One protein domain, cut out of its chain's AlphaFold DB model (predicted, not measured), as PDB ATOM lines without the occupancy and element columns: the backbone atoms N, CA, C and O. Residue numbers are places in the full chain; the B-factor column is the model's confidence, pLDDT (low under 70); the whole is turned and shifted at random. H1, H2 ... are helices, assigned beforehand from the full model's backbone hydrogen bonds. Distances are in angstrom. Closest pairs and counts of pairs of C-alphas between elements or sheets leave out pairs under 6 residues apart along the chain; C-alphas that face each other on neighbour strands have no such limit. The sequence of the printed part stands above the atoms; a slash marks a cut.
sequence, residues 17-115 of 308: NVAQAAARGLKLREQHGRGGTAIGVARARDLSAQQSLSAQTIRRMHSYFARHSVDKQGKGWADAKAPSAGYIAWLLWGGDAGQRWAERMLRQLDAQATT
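This is residues 17 to 115 of the 308 residues of the protein "DNA-binding protein" of Xanthomonas dyei (UniProt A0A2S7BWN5). A helical hairpin, H1 and H2, packs on the short helix H5, and beside this group the long helix H6 crosses H3 and runs on until its last residues, 110 to 115, stick out at one end. The small helix H4 and the long link from it to H5 lie toward the other end of the long axis. The printed part has 99 residues with six named helices, in the order H1 to H6, and no named strand; its class is all helix. It is compact, with a radius of gyration of the C-alphas of 13.5 A, yet elongated in outline, spanning 48 by 28 by 21 A.

H1, residues 17 to 32, and H2, residues 38 to 48, form a helical hairpin: they touch, the C-alphas of Ala 19 and Ser 48 being closest at 4.0 A, and run opposite ways at a steep tilt of 44 degrees. H3, residues 55 to 68, is apart from both. H4, residues 70 to 73, meets H3 only through their link. H5, residues 85 to 92, is the hub, touching four helices. Its closest C-alphas to H1 are those of Leu 92 and Ala 22, 4.5 A apart, with a steep tilt of 39 degrees, opposite ways. To H2 they are those of Leu 92 and Ala 44, 4.7 A, with a steep tilt of 40 degrees, the same way. H5 only just touches H3, with 3 pairs of C-alphas within 8 A, the closest being Trp 90 and Phe 65 at 7.7 A. It only just touches H4, also with 3 pairs, the closest being Gly 86 and Asp 71 at 6.5 A. H6, residues 95 to 115, touches H3, with the C-alphas of Ala 102 and His 62 closest at 5.4 A, at a steep tilt of 48 degrees, opposite ways. With residues 95 to 101 alone it touches residues 17 to 22 of H1, where the C-alphas of Gly 98 and Val 18 are closest at 5.1 A. In H1, H2, H3, H5 and H6 every O i to N i+4 pair is within hydrogen-bond range; H4 is too short for such a pair.

H1 begins with C-alpha 17 at (125.944, 210.352, 283.905) and is 22.4 A long from first to last C-alpha. H2 measures 15.2 A, H3 20.2 A, H4 5.8 A and H5 10.6 A. H6, the longest, measures 30.6 A, from C-alpha 95 at (133.719, 214.280, 281.304) to C-alpha 115 at (126.721, 230.037, 306.544).

The two C-alphas farthest apart are those of Lys 81 and Thr 115, at 48.6 A. The printed part has no cut, and the link from H4 to H5, 11 residues, is long. The mean pLDDT of the printed part is 94.6, and no printed residue is under 70.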
ATOM      1  N   ASN A  17     125.297 209.838 285.114       97.81
ATOM      2  CA  ASN A  17     125.944 210.352 283.905       97.81
ATOM      3  C   ASN A  17     127.464 210.562 284.075       97.81
ATOM      4  O   ASN A  17     128.214 210.317 283.132       97.81
ATOM      5  N   VAL A  18     127.924 210.963 285.264       98.25
ATOM      6  CA  VAL A  18     129.352 211.081 285.605       98.25
ATOM      7  C   VAL A  18     129.988 209.697 285.668       98.25
ATOM      8  O   VAL A  18     131.037 209.475 285.066       98.25
ATOM      9  N   ALA A  19     129.314 208.749 286.325       98.12
ATOM     10  CA  ALA A  19     129.768 207.365 286.421       98.12
ATOM     11  C   ALA A  19     129.903 206.705 285.040       98.12
ATOM     12  O   ALA A  19     130.924 206.092 284.731       98.12
ATOM     13  N   GLN A  20     128.915 206.900 284.163       98.25
ATOM     14  CA  GLN A  20     128.956 206.395 282.792       98.25
ATOM     15  C   GLN A  20     130.088 207.014 281.965       98.25
ATOM     16  O   GLN A  20     130.700 206.314 281.159       98.25
ATOM     17  N   ALA A  21     130.369 208.309 282.128       98.00
ATOM     18  CA  ALA A  21     131.477 208.963 281.436       98.00
ATOM     19  C   ALA A  21     132.834 208.410 281.901       98.00
ATOM     20  O   ALA A  21     133.668 208.059 281.066       98.00
ATOM     21  N   ALA A  22     133.011 208.239 283.214       98.19
ATOM     22  CA  ALA A  22     134.202 207.625 283.795       98.19
ATOM     23  C   ALA A  22     134.403 206.179 283.314       98.19
ATOM     24  O   ALA A  22     135.501 205.813 282.890       98.19
ATOM     25  N   ALA A  23     133.330 205.382 283.277       98.12
ATOM     26  CA  ALA A  23     133.358 204.021 282.750       98.12
ATOM     27  C   ALA A  23     133.743 203.977 281.259       98.12
ATOM     28  O   ALA A  23     134.531 203.125 280.847       98.12
ATOM     29  N   ARG A  24     133.243 204.915 280.442       97.38
ATOM     30  CA  ARG A  24     133.671 205.058 279.038       97.38
ATOM     31  C   ARG A  24     135.152 205.423 278.935       97.38
ATOM     32  O   ARG A  24     135.856 204.832 278.124       97.38
ATOM     33  N   GLY A  25     135.635 206.339 279.773       97.12
ATOM     34  CA  GLY A  25     137.052 206.705 279.834       97.12
ATOM     35  C   GLY A  25     137.960 205.515 280.150       97.12
ATOM     36  O   GLY A  25     138.997 205.353 279.511       97.12
ATOM     37  N   LEU A  26     137.550 204.643 281.081       97.75
ATOM     38  CA  LEU A  26     138.283 203.415 281.407       97.75
ATOM     39  C   LEU A  26     138.371 202.461 280.208       97.75
ATOM     40  O   LEU A  26     139.471 202.017 279.882       97.75
ATOM     41  N   LYS A  27     137.253 202.220 279.510       97.00
ATOM     42  CA  LYS A  27     137.216 201.376 278.301       97.00
ATOM     43  C   LYS A  27     138.102 201.926 277.183       97.00
ATOM     44  O   LYS A  27     138.878 201.190 276.588       97.00
ATOM     45  N   LEU A  28     138.039 203.232 276.924       95.88
ATOM     46  CA  LEU A  28     138.882 203.866 275.903       95.88
ATOM     47  C   LEU A  28     140.369 203.787 276.258       95.88
ATOM     48  O   LEU A  28     141.213 203.614 275.380       95.88
ATOM     49  N   ARG A  29     140.709 203.897 277.546       95.94
ATOM     50  CA  ARG A  29     142.090 203.744 278.002       95.94
ATOM     51  C   ARG A  29     142.595 202.314 277.830       95.94
ATOM     52  O   ARG A  29     143.761 202.138 277.494       95.94
ATOM     53  N   GLU A  30     141.746 201.321 278.063       95.12
ATOM     54  CA  GLU A  30     142.056 199.911 277.817       95.12
ATOM     55  C   GLU A  30     142.298 199.645 276.326       95.12
ATOM     56  O   GLU A  30     143.287 199.016 275.971       95.12
ATOM     57  N   GLN A  31     141.469 200.221 275.450       94.56
ATOM     58  CA  GLN A  31     141.591 200.071 273.996       94.56
ATOM     59  C   GLN A  31     142.816 200.781 273.404       94.56
ATOM     60  O   GLN A  31     143.495 200.234 272.540       94.56
ATOM     61  N   HIS A  32     143.097 202.013 273.836       93.00
ATOM     62  CA  HIS A  32     144.126 202.853 273.211       93.00
ATOM     63  C   HIS A  32     145.432 202.951 274.010       93.00
ATOM     64  O   HIS A  32     146.376 203.593 273.550       93.00
ATOM     65  N   GLY A  33     145.487 202.401 275.227       93.12
ATOM     66  CA  GLY A  33     146.679 202.410 276.084       93.12
ATOM     67  C   GLY A  33     147.162 203.802 276.519       93.12
ATOM     68  O   GLY A  33     148.269 203.935 277.038       93.12
ATOM     69  N   ARG A  34     146.361 204.858 276.314       92.62
ATOM     70  CA  ARG A  34     146.744 206.264 276.533       92.62
ATOM     71  C   ARG A  34     145.685 207.038 277.313       92.62
ATOM     72  O   ARG A  34     144.522 206.656 277.343       92.62
ATOM     73  N   GLY A  35     146.096 208.163 277.899       90.00
ATOM     74  CA  GLY A  35     145.215 209.079 278.628       90.00
ATOM     75  C   GLY A  35     145.240 208.886 280.146       90.00
ATOM     76  O   GLY A  35     145.112 207.775 280.664       90.00
ATOM     77  N   GLY A  36     145.399 210.007 280.854       90.94
ATOM     78  CA  GLY A  36     145.397 210.086 282.315       90.94
ATOM     79  C   GLY A  36     146.614 209.452 283.001       90.94
ATOM     80  O   GLY A  36     147.285 208.563 282.479       90.94
ATOM     81  N   THR A  37     146.889 209.906 284.221       94.94
ATOM     82  CA  THR A  37     147.827 209.241 285.138       94.94
ATOM     83  C   THR A  37     147.107 208.142 285.925       94.94
ATOM     84  O   THR A  37     145.877 208.068 285.908       94.94
ATOM     85  N   ALA A  38     147.844 207.320 286.681       95.12
ATOM     86  CA  ALA A  38     147.252 206.316 287.578       95.12
ATOM     87  C   ALA A  38     146.204 206.914 288.543       95.12
ATOM     88  O   ALA A  38     145.208 206.265 288.852       95.12
ATOM     89  N   ILE A  39     146.378 208.181 288.939       95.75
ATOM     90  CA  ILE A  39     145.421 208.930 289.769       95.75
ATOM     91  C   ILE A  39     144.091 209.130 289.034       95.75
ATOM     92  O   ILE A  39     143.032 208.949 289.627       95.75
ATOM     93  N   GLY A  40     144.136 209.485 287.747       96.06
ATOM     94  CA  GLY A  40     142.937 209.629 286.921       96.06
ATOM     95  C   GLY A  40     142.210 208.298 286.731       96.06
ATOM     96  O   GLY A  40     140.990 208.254 286.802       96.06
ATOM     97  N   VAL A  41     142.951 207.196 286.575       97.81
ATOM     98  CA  VAL A  41     142.368 205.846 286.474       97.81
ATOM     99  C   VAL A  41     141.694 205.431 287.779       97.81
ATOM    100  O   VAL A  41     140.566 204.951 287.752       97.81
ATOM    101  N   ALA A  42     142.358 205.630 288.921       97.31
ATOM    102  CA  ALA A  42     141.765 205.365 290.229       97.31
ATOM    103  C   ALA A  42     140.497 206.205 290.436       97.31
ATOM    104  O   ALA A  42     139.449 205.662 290.762       97.31
ATOM    105  N   ARG A  43     140.552 207.506 290.116       97.75
ATOM    106  CA  ARG A  43     139.384 208.392 290.191       97.75
ATOM    107  C   ARG A  43     138.236 207.904 289.313       97.75
ATOM    108  O   ARG A  43     137.095 207.928 289.757       97.75
ATOM    109  N   ALA A  44     138.528 207.452 288.098       97.88
ATOM    110  CA  ALA A  44     137.512 206.926 287.197       97.88
ATOM    111  C   ALA A  44     136.843 205.664 287.753       97.88
ATOM    112  O   ALA A  44     135.637 205.504 287.590       97.88
ATOM    113  N   ARG A  45     137.599 204.794 288.440       98.00
ATOM    114  CA  ARG A  45     137.039 203.621 289.126       98.00
ATOM    115  C   ARG A  45     136.089 204.045 290.243       98.00
ATOM    116  O   ARG A  45     134.933 203.628 290.208       98.00
ATOM    117  N   ASP A  46     136.521 204.947 291.127       97.31
ATOM    118  CA  ASP A  46     135.684 205.488 292.212       97.31
ATOM    119  C   ASP A  46     134.385 206.106 291.659       97.31
ATOM    120  O   ASP A  46     133.285 205.824 292.136       97.31
ATOM    121  N   LEU A  47     134.507 206.920 290.602       97.81
ATOM    122  CA  LEU A  47     133.376 207.572 289.938       97.81
ATOM    123  C   LEU A  47     132.434 206.564 289.276       97.81
ATOM    124  O   LEU A  47     131.219 206.721 289.368       97.81
ATOM    125  N   SER A  48     132.972 205.539 288.611       97.50
ATOM    126  CA  SER A  48     132.173 204.508 287.936       97.50
ATOM    127  C   SER A  48     131.360 203.658 288.911       97.50
ATOM    128  O   SER A  48     130.246 203.263 288.583       97.50
ATOM    129  N   ALA A  49     131.879 203.451 290.124       97.19
ATOM    130  CA  ALA A  49     131.189 202.775 291.216       97.19
ATOM    131  C   ALA A  49     130.258 203.709 292.015       97.19
ATOM    132  O   ALA A  49     129.677 203.282 293.007       97.19
ATOM    133  N   GLN A  50     130.126 204.981 291.607       96.38
ATOM    134  CA  GLN A  50     129.347 206.012 292.303       96.38
ATOM    135  C   GLN A  50     129.713 206.168 293.788       96.38
ATOM    136  O   GLN A  50     128.868 206.492 294.623       96.38
ATOM    137  N   GLN A  51     130.992 205.975 294.123       95.56
ATOM    138  CA  GLN A  51     131.454 206.161 295.491       95.56
ATOM    139  C   GLN A  51     131.363 207.629 295.906       95.56
ATOM    140  O   GLN A  51     131.763 208.526 295.160       95.56
ATOM    141  N   SER A  52     130.875 207.868 297.123       94.75
ATOM    142  CA  SER A  52     130.815 209.204 297.712       94.75
ATOM    143  C   SER A  52     132.214 209.802 297.840       94.75
ATOM    144  O   SER A  52     133.110 209.213 298.445       94.75
ATOM    145  N   LEU A  53     132.411 210.987 297.261       95.00
ATOM    146  CA  LEU A  53     133.712 211.654 297.248       95.00
ATOM    147  C   LEU A  53     133.833 212.679 298.374       95.00
ATOM    148  O   LEU A  53     132.868 213.327 298.762       95.00
ATOM    149  N   SER A  54     135.055 212.902 298.862       95.50
ATOM    150  CA  SER A  54     135.304 213.976 299.826       95.50
ATOM    151  C   SER A  54     135.207 215.364 299.178       95.50
ATOM    152  O   SER A  54     135.553 215.550 298.007       95.50
ATOM    153  N   ALA A  55     134.840 216.379 299.968       94.25
ATOM    154  CA  ALA A  55     134.795 217.779 299.528       94.25
ATOM    155  C   ALA A  55     136.120 218.249 298.893       94.25
ATOM    156  O   ALA A  55     136.136 218.957 297.885       94.25
ATOM    157  N   GLN A  56     137.258 217.809 299.438       95.75
ATOM    158  CA  GLN A  56     138.571 218.113 298.871       95.75
ATOM    159  C   GLN A  56     138.779 217.452 297.504       95.75
ATOM    160  O   GLN A  56     139.385 218.054 296.617       95.75
ATOM    161  N   THR A  57     138.274 216.234 297.313       96.75
ATOM    162  CA  THR A  57     138.348 215.542 296.023       96.75
ATOM    163  C   THR A  57     137.553 216.293 294.965       96.75
ATOM    164  O   THR A  57     138.080 216.540 293.886       96.75
ATOM    165  N   ILE A  58     136.347 216.755 295.293       96.56
ATOM    166  CA  ILE A  58     135.516 217.567 294.393       96.56
ATOM    167  C   ILE A  58     136.228 218.869 293.998       96.56
ATOM    168  O   ILE A  58     136.284 219.206 292.817       96.56
ATOM    169  N   ARG A  59     136.873 219.560 294.949       96.69
ATOM    170  CA  ARG A  59     137.709 220.742 294.648       96.69
ATOM    171  C   ARG A  59     138.851 220.418 293.680       96.69
ATOM    172  O   ARG A  59     139.115 221.194 292.761       96.69
ATOM    173  N   ARG A  60     139.518 219.267 293.849       97.06
ATOM    174  CA  ARG A  60     140.563 218.808 292.915       97.06
ATOM    175  C   ARG A  60     139.990 218.506 291.532       97.06
ATOM    176  O   ARG A  60     140.621 218.882 290.549       97.06
ATOM    177  N   MET A  61     138.814 217.878 291.449       97.50
ATOM    178  CA  MET A  61     138.124 217.641 290.174       97.50
ATOM    179  C   MET A  61     137.829 218.963 289.463       97.50
ATOM    180  O   MET A  61     138.189 219.126 288.303       97.50
ATOM    181  N   HIS A  62     137.259 219.942 290.170       97.44
ATOM    182  CA  HIS A  62     136.980 221.263 289.609       97.44
ATOM    183  C   HIS A  62     138.255 221.958 289.100       97.44
ATOM    184  O   HIS A  62     138.294 222.440 287.970       97.44
ATOM    185  N   SER A  63     139.336 221.942 289.890       97.44
ATOM    186  CA  SER A  63     140.633 222.497 289.476       97.44
ATOM    187  C   SER A  63     141.215 221.787 288.249       97.44
ATOM    188  O   SER A  63     141.766 222.442 287.364       97.44
ATOM    189  N   TYR A  64     141.072 220.461 288.165       97.00
ATOM    190  CA  TYR A  64     141.477 219.697 286.990       97.00
ATOM    191  C   TYR A  64     140.733 220.186 285.742       97.00
ATOM    192  O   TYR A  64     141.382 220.577 284.773       97.00
ATOM    193  N   PHE A  65     139.401 220.251 285.781       97.25
ATOM    194  CA  PHE A  65     138.606 220.687 284.632       97.25
ATOM    195  C   PHE A  65     138.887 222.133 284.222       97.25
ATOM    196  O   PHE A  65     138.985 222.415 283.031       97.25
ATOM    197  N   ALA A  66     139.086 223.040 285.182       96.00
ATOM    198  CA  ALA A  66     139.437 224.429 284.891       96.00
ATOM    199  C   ALA A  66     140.753 224.542 284.101       96.00
ATOM    200  O   ALA A  66     140.864 225.372 283.203       96.00
ATOM    201  N   ARG A  67     141.730 223.677 284.404       95.62
ATOM    202  CA  ARG A  67     143.050 223.662 283.755       95.62
ATOM    203  C   ARG A  67     143.067 222.953 282.401       95.62
ATOM    204  O   ARG A  67     143.882 223.315 281.567       95.62
ATOM    205  N   HIS A  68     142.203 221.959 282.208       94.56
ATOM    206  CA  HIS A  68     142.180 221.107 281.008       94.56
ATOM    207  C   HIS A  68     141.004 221.436 280.074       94.56
ATOM    208  O   HIS A  68     140.733 220.713 279.120       94.56
ATOM    209  N   SER A  69     140.274 222.523 280.339       92.75
ATOM    210  CA  SER A  69     139.184 223.000 279.478       92.75
ATOM    211  C   SER A  69     139.697 223.457 278.111       92.75
ATOM    212  O   SER A  69     139.037 223.223 277.101       92.75
ATOM    213  N   VAL A  70     140.894 224.049 278.074       93.06
ATOM    214  CA  VAL A  70     141.575 224.476 276.845       93.06
ATOM    215  C   VAL A  70     141.969 223.292 275.958       93.06
ATOM    216  O   VAL A  70     141.910 223.398 274.736       93.06
ATOM    217  N   ASP A  71     142.260 222.129 276.549       88.88
ATOM    218  CA  ASP A  71     142.654 220.932 275.798       88.88
ATOM    219  C   ASP A  71     141.533 220.449 274.862       88.88
ATOM    220  O   ASP A  71     141.805 219.819 273.839       88.88
ATOM    221  N   LYS A  72     140.274 220.819 275.157       89.19
ATOM    222  CA  LYS A  72     139.096 220.534 274.323       89.19
ATOM    223  C   LYS A  72     139.180 221.123 272.917       89.19
ATOM    224  O   LYS A  72     138.487 220.643 272.024       89.19
ATOM    225  N   GLN A  73     139.995 222.156 272.723       89.12
ATOM    226  CA  GLN A  73     140.200 222.817 271.432       89.12
ATOM    227  C   GLN A  73     141.277 222.128 270.580       89.12
ATOM    228  O   GLN A  73     141.495 222.503 269.430       89.12
ATOM    229  N   GLY A  74     141.962 221.118 271.127       86.06
ATOM    230  CA  GLY A  74     142.973 220.356 270.406       86.06
ATOM    231  C   GLY A  74     142.394 219.544 269.243       86.06
ATOM    232  O   GLY A  74     141.264 219.050 269.282       86.06
ATOM    233  N   LYS A  75     143.206 219.354 268.197       88.31
ATOM    234  CA  LYS A  75     142.841 218.527 267.040       88.31
ATOM    235  C   LYS A  75     142.559 217.084 267.478       88.31
ATOM    236  O   LYS A  75     143.343 216.490 268.215       88.31
ATOM    237  N   GLY A  76     141.452 216.515 266.995       88.25
ATOM    238  CA  GLY A  76     141.075 215.127 267.285       88.25
ATOM    239  C   GLY A  76     140.631 214.884 268.731       88.25
ATOM    240  O   GLY A  76     140.750 213.759 269.214       88.25
ATOM    241  N   TRP A  77     140.145 215.918 269.434       91.75
ATOM    242  CA  TRP A  77     139.695 215.818 270.826       91.75
ATOM    243  C   TRP A  77     138.769 214.613 271.043       91.75
ATOM    244  O   TRP A  77     139.186 213.640 271.665       91.75
ATOM    245  N   ALA A  78     137.571 214.638 270.460       90.31
ATOM    246  CA  ALA A  78     136.557 213.587 270.575       90.31
ATOM    247  C   ALA A  78     136.381 212.805 269.259       90.31
ATOM    248  O   ALA A  78     135.258 212.587 268.812       90.31
ATOM    249  N   ASP A  79     137.487 212.438 268.605       89.88
ATOM    250  CA  ASP A  79     137.441 211.613 267.391       89.88
ATOM    251  C   ASP A  79     136.804 210.240 267.688       89.88
ATOM    252  O   ASP A  79     137.092 209.621 268.715       89.88
ATOM    253  N   ALA A  80     135.944 209.766 266.784       85.81
ATOM    254  CA  ALA A  80     135.250 208.489 266.892       85.81
ATOM    255  C   ALA A  80     136.189 207.279 266.760       85.81
ATOM    256  O   ALA A  80     135.931 206.246 267.376       85.81
ATOM    257  N   LYS A  81     137.265 207.384 265.964       86.31
ATOM    258  CA  LYS A  81     138.197 206.263 265.729       86.31
ATOM    259  C   LYS A  81     139.396 206.280 266.671       86.31
ATOM    260  O   LYS A  81     139.878 205.225 267.076       86.31
ATOM    261  N   ALA A  82     139.907 207.467 266.987       87.00
ATOM    262  CA  ALA A  82     141.136 207.622 267.758       87.00
ATOM    263  C   ALA A  82     141.071 208.848 268.684       87.00
ATOM    264  O   ALA A  82     141.812 209.812 268.469       87.00
ATOM    265  N   PRO A  83     140.238 208.818 269.741       93.06
ATOM    266  CA  PRO A  83     140.102 209.938 270.664       93.06
ATOM    267  C   PRO A  83     141.451 210.354 271.248       93.06
ATOM    268  O   PRO A  83     142.297 209.509 271.573       93.06
ATOM    269  N   SER A  84     141.660 211.660 271.397       94.69
ATOM    270  CA  SER A  84     142.913 212.190 271.934       94.69
ATOM    271  C   SER A  84     143.185 211.687 273.363       94.69
ATOM    272  O   SER A  84     142.270 211.387 274.133       94.69
ATOM    273  N   ALA A  85     144.461 211.643 273.765       95.00
ATOM    274  CA  ALA A  85     144.826 211.282 275.139       95.00
ATOM    275  C   ALA A  85     144.212 212.241 276.180       95.00
ATOM    276  O   ALA A  85     143.868 211.810 277.283       95.00
ATOM    277  N   GLY A  86     144.043 213.518 275.814       95.00
ATOM    278  CA  GLY A  86     143.374 214.528 276.634       95.00
ATOM    279  C   GLY A  86     141.889 214.230 276.827       95.00
ATOM    280  O   GLY A  86     141.399 214.310 277.948       95.00
ATOM    281  N   TYR A  87     141.193 213.775 275.786       96.44
ATOM    282  CA  TYR A  87     139.781 213.398 275.882       96.44
ATOM    283  C   TYR A  87     139.555 212.153 276.734       96.44
ATOM    284  O   TYR A  87     138.644 212.125 277.559       96.44
ATOM    285  N   ILE A  88     140.415 211.141 276.596       96.69
ATOM    286  CA  ILE A  88     140.355 209.963 277.470       96.69
ATOM    287  C   ILE A  88     140.581 210.395 278.923       96.69
ATOM    288  O   ILE A  88     139.810 210.013 279.800       96.69
ATOM    289  N   ALA A  89     141.578 211.250 279.184       96.88
ATOM    290  CA  ALA A  89     141.803 211.805 280.518       96.88
ATOM    291  C   ALA A  89     140.580 212.585 281.029       96.88
ATOM    292  O   ALA A  89     140.134 212.354 282.147       96.88
ATOM    293  N   TRP A  90     139.981 213.435 280.197       97.50
ATOM    294  CA  TRP A  90     138.776 214.193 280.521       97.50
ATOM    295  C   TRP A  90     137.611 213.284 280.923       97.50
ATOM    296  O   TRP A  90     136.950 213.524 281.935       97.50
ATOM    297  N   LEU A  91     137.398 212.193 280.183       97.44
ATOM    298  CA  LEU A  91     136.386 211.191 280.505       97.44
ATOM    299  C   LEU A  91     136.680 210.449 281.808       97.44
ATOM    300  O   LEU A  91     135.749 210.239 282.578       97.44
ATOM    301  N   LEU A  92     137.942 210.113 282.105       97.88
ATOM    302  CA  LEU A  92     138.323 209.476 283.376       97.88
ATOM    303  C   LEU A  92     137.940 210.328 284.596       97.88
ATOM    304  O   LEU A  92     137.587 209.793 285.643       97.88
ATOM    305  N   TRP A  93     137.949 211.653 284.461       98.00
ATOM    306  CA  TRP A  93     137.491 212.563 285.513       98.00
ATOM    307  C   TRP A  93     135.966 212.766 285.536       98.00
ATOM    308  O   TRP A  93     135.460 213.472 286.405       98.00
ATOM    309  N   GLY A  94     135.215 212.132 284.630       97.25
ATOM    310  CA  GLY A  94     133.753 212.211 284.550       97.25
ATOM    311  C   GLY A  94     133.221 213.042 283.379       97.25
ATOM    312  O   GLY A  94     132.010 213.246 283.268       97.25
ATOM    313  N   GLY A  95     134.095 213.526 282.495       97.19
ATOM    314  CA  GLY A  95     133.719 214.280 281.304       97.19
ATOM    315  C   GLY A  95     132.998 215.598 281.603       97.19
ATOM    316  O   GLY A  95     133.089 216.151 282.699       97.19
ATOM    317  N   ASP A  96     132.217 216.092 280.638       97.00
ATOM    318  CA  ASP A  96     131.457 217.343 280.801       97.00
ATOM    319  C   ASP A  96     130.394 217.253 281.905       97.00
ATOM    320  O   ASP A  96     130.072 218.246 282.558       97.00
ATOM    321  N   ALA A  97     129.849 216.054 282.135       97.75
ATOM    322  CA  ALA A  97     128.959 215.804 283.264       97.75
ATOM    323  C   ALA A  97     129.699 215.997 284.595       97.75
ATOM    324  O   ALA A  97     129.176 216.652 285.495       97.75
ATOM    325  N   GLY A  98     130.924 215.470 284.694       97.31
ATOM    326  CA  GLY A  98     131.789 215.593 285.864       97.31
ATOM    327  C   GLY A  98     132.172 217.040 286.142       97.31
ATOM    328  O   GLY A  98     132.122 217.461 287.294       97.31
ATOM    329  N   GLN A  99     132.461 217.820 285.096       97.69
ATOM    330  CA  GLN A  99     132.750 219.248 285.223       97.69
ATOM    331  C   GLN A  99     131.576 220.009 285.846       97.69
ATOM    332  O   GLN A  99     131.742 220.660 286.877       97.69
ATOM    333  N   ARG A 100     130.379 219.894 285.254       97.69
ATOM    334  CA  ARG A 100     129.179 220.589 285.751       97.69
ATOM    335  C   ARG A 100     128.809 220.150 287.163       97.69
ATOM    336  O   ARG A 100     128.403 220.962 287.991       97.69
ATOM    337  N   TRP A 101     128.945 218.856 287.441       97.31
ATOM    338  CA  TRP A 101     128.680 218.315 288.765       97.31
ATOM    339  C   TRP A 101     129.656 218.867 289.807       97.31
ATOM    340  O   TRP A 101     129.206 219.375 290.832       97.31
ATOM    341  N   ALA A 102     130.961 218.835 289.528       97.25
ATOM    342  CA  ALA A 102     131.983 219.332 290.442       97.25
ATOM    343  C   ALA A 102     131.821 220.833 290.726       97.25
ATOM    344  O   ALA A 102     131.942 221.248 291.877       97.25
ATOM    345  N   GLU A 103     131.489 221.636 289.711       96.94
ATOM    346  CA  GLU A 103     131.203 223.065 289.883       96.94
ATOM    347  C   GLU A 103     129.988 223.300 290.793       96.94
ATOM    348  O   GLU A 103     130.052 224.091 291.736       96.94
ATOM    349  N   ARG A 104     128.885 222.578 290.559       96.69
ATOM    350  CA  ARG A 104     127.679 222.676 291.394       96.69
ATOM    351  C   ARG A 104     127.964 222.304 292.849       96.69
ATOM    352  O   ARG A 104     127.544 223.022 293.751       96.69
ATOM    353  N   MET A 105     128.675 221.201 293.069       95.50
ATOM    354  CA  MET A 105     129.033 220.742 294.411       95.50
ATOM    355  C   MET A 105     129.945 221.745 295.120       95.50
ATOM    356  O   MET A 105     129.760 222.004 296.306       95.50
ATOM    357  N   LEU A 106     130.896 222.355 294.404       94.81
ATOM    358  CA  LEU A 106     131.768 223.381 294.972       94.81
ATOM    359  C   LEU A 106     130.966 224.581 295.486       94.81
ATOM    360  O   LEU A 106     131.133 224.974 296.635       94.81
ATOM    361  N   ARG A 107     130.018 225.084 294.686       94.69
ATOM    362  CA  ARG A 107     129.124 226.182 295.095       94.69
ATOM    363  C   ARG A 107     128.319 225.838 296.351       94.69
ATOM    364  O   ARG A 107     128.164 226.681 297.228       94.69
ATOM    365  N   GLN A 108     127.823 224.604 296.452       93.00
ATOM    366  CA  GLN A 108     127.090 224.142 297.634       93.00
ATOM    367  C   GLN A 108     127.992 224.058 298.872       93.00
ATOM    368  O   GLN A 108     127.596 224.500 299.947       93.00
ATOM    369  N   LEU A 109     129.210 223.534 298.723       91.75
ATOM    370  CA  LEU A 109     130.186 223.440 299.809       91.75
ATOM    371  C   LEU A 109     130.624 224.821 300.310       91.75
ATOM    372  O   LEU A 109     130.739 225.018 301.519       91.75
ATOM    373  N   ASP A 110     130.829 225.775 299.403       91.44
ATOM    374  CA  ASP A 110     131.211 227.141 299.756       91.44
ATOM    375  C   ASP A 110     130.053 227.877 300.447       91.44
ATOM    376  O   ASP A 110     130.271 228.536 301.460       91.44
ATOM    377  N   ALA A 111     128.808 227.684 299.995       89.38
ATOM    378  CA  ALA A 111     127.624 228.210 300.678       89.38
ATOM    379  C   ALA A 111     127.450 227.632 302.100       89.38
ATOM    380  O   ALA A 111     127.049 228.334 303.030       89.38
ATOM    381  N   GLN A 112     127.782 226.354 302.310       86.31
ATOM    382  CA  GLN A 112     127.794 225.773 303.656       86.31
ATOM    383  C   GLN A 112     128.939 226.303 304.526       86.31
ATOM    384  O   GLN A 112     128.796 226.390 305.744       86.31
ATOM    385  N   ALA A 113     130.077 226.654 303.928       86.69
ATOM    386  CA  ALA A 113     131.182 227.264 304.656       86.69
ATOM    387  C   ALA A 113     130.834 228.696 305.093       86.69
ATOM    388  O   ALA A 113     131.013 229.030 306.263       86.69
ATOM    389  N   THR A 114     130.266 229.514 304.198       85.50
ATOM    390  CA  THR A 114     129.885 230.900 304.516       85.50
ATOM    391  C   THR A 114     128.800 230.971 305.586       85.50
ATOM    392  O   THR A 114     128.915 231.773 306.507       85.50
ATOM    393  N   THR A 115     127.787 230.102 305.526       80.88
ATOM    394  CA  THR A 115     126.721 230.037 306.544       80.88
ATOM    395  C   THR A 115     127.244 229.650 307.928       80.88
ATOM    396  O   THR A 115     126.817 230.238 308.917       80.88
TER     397      THR A 115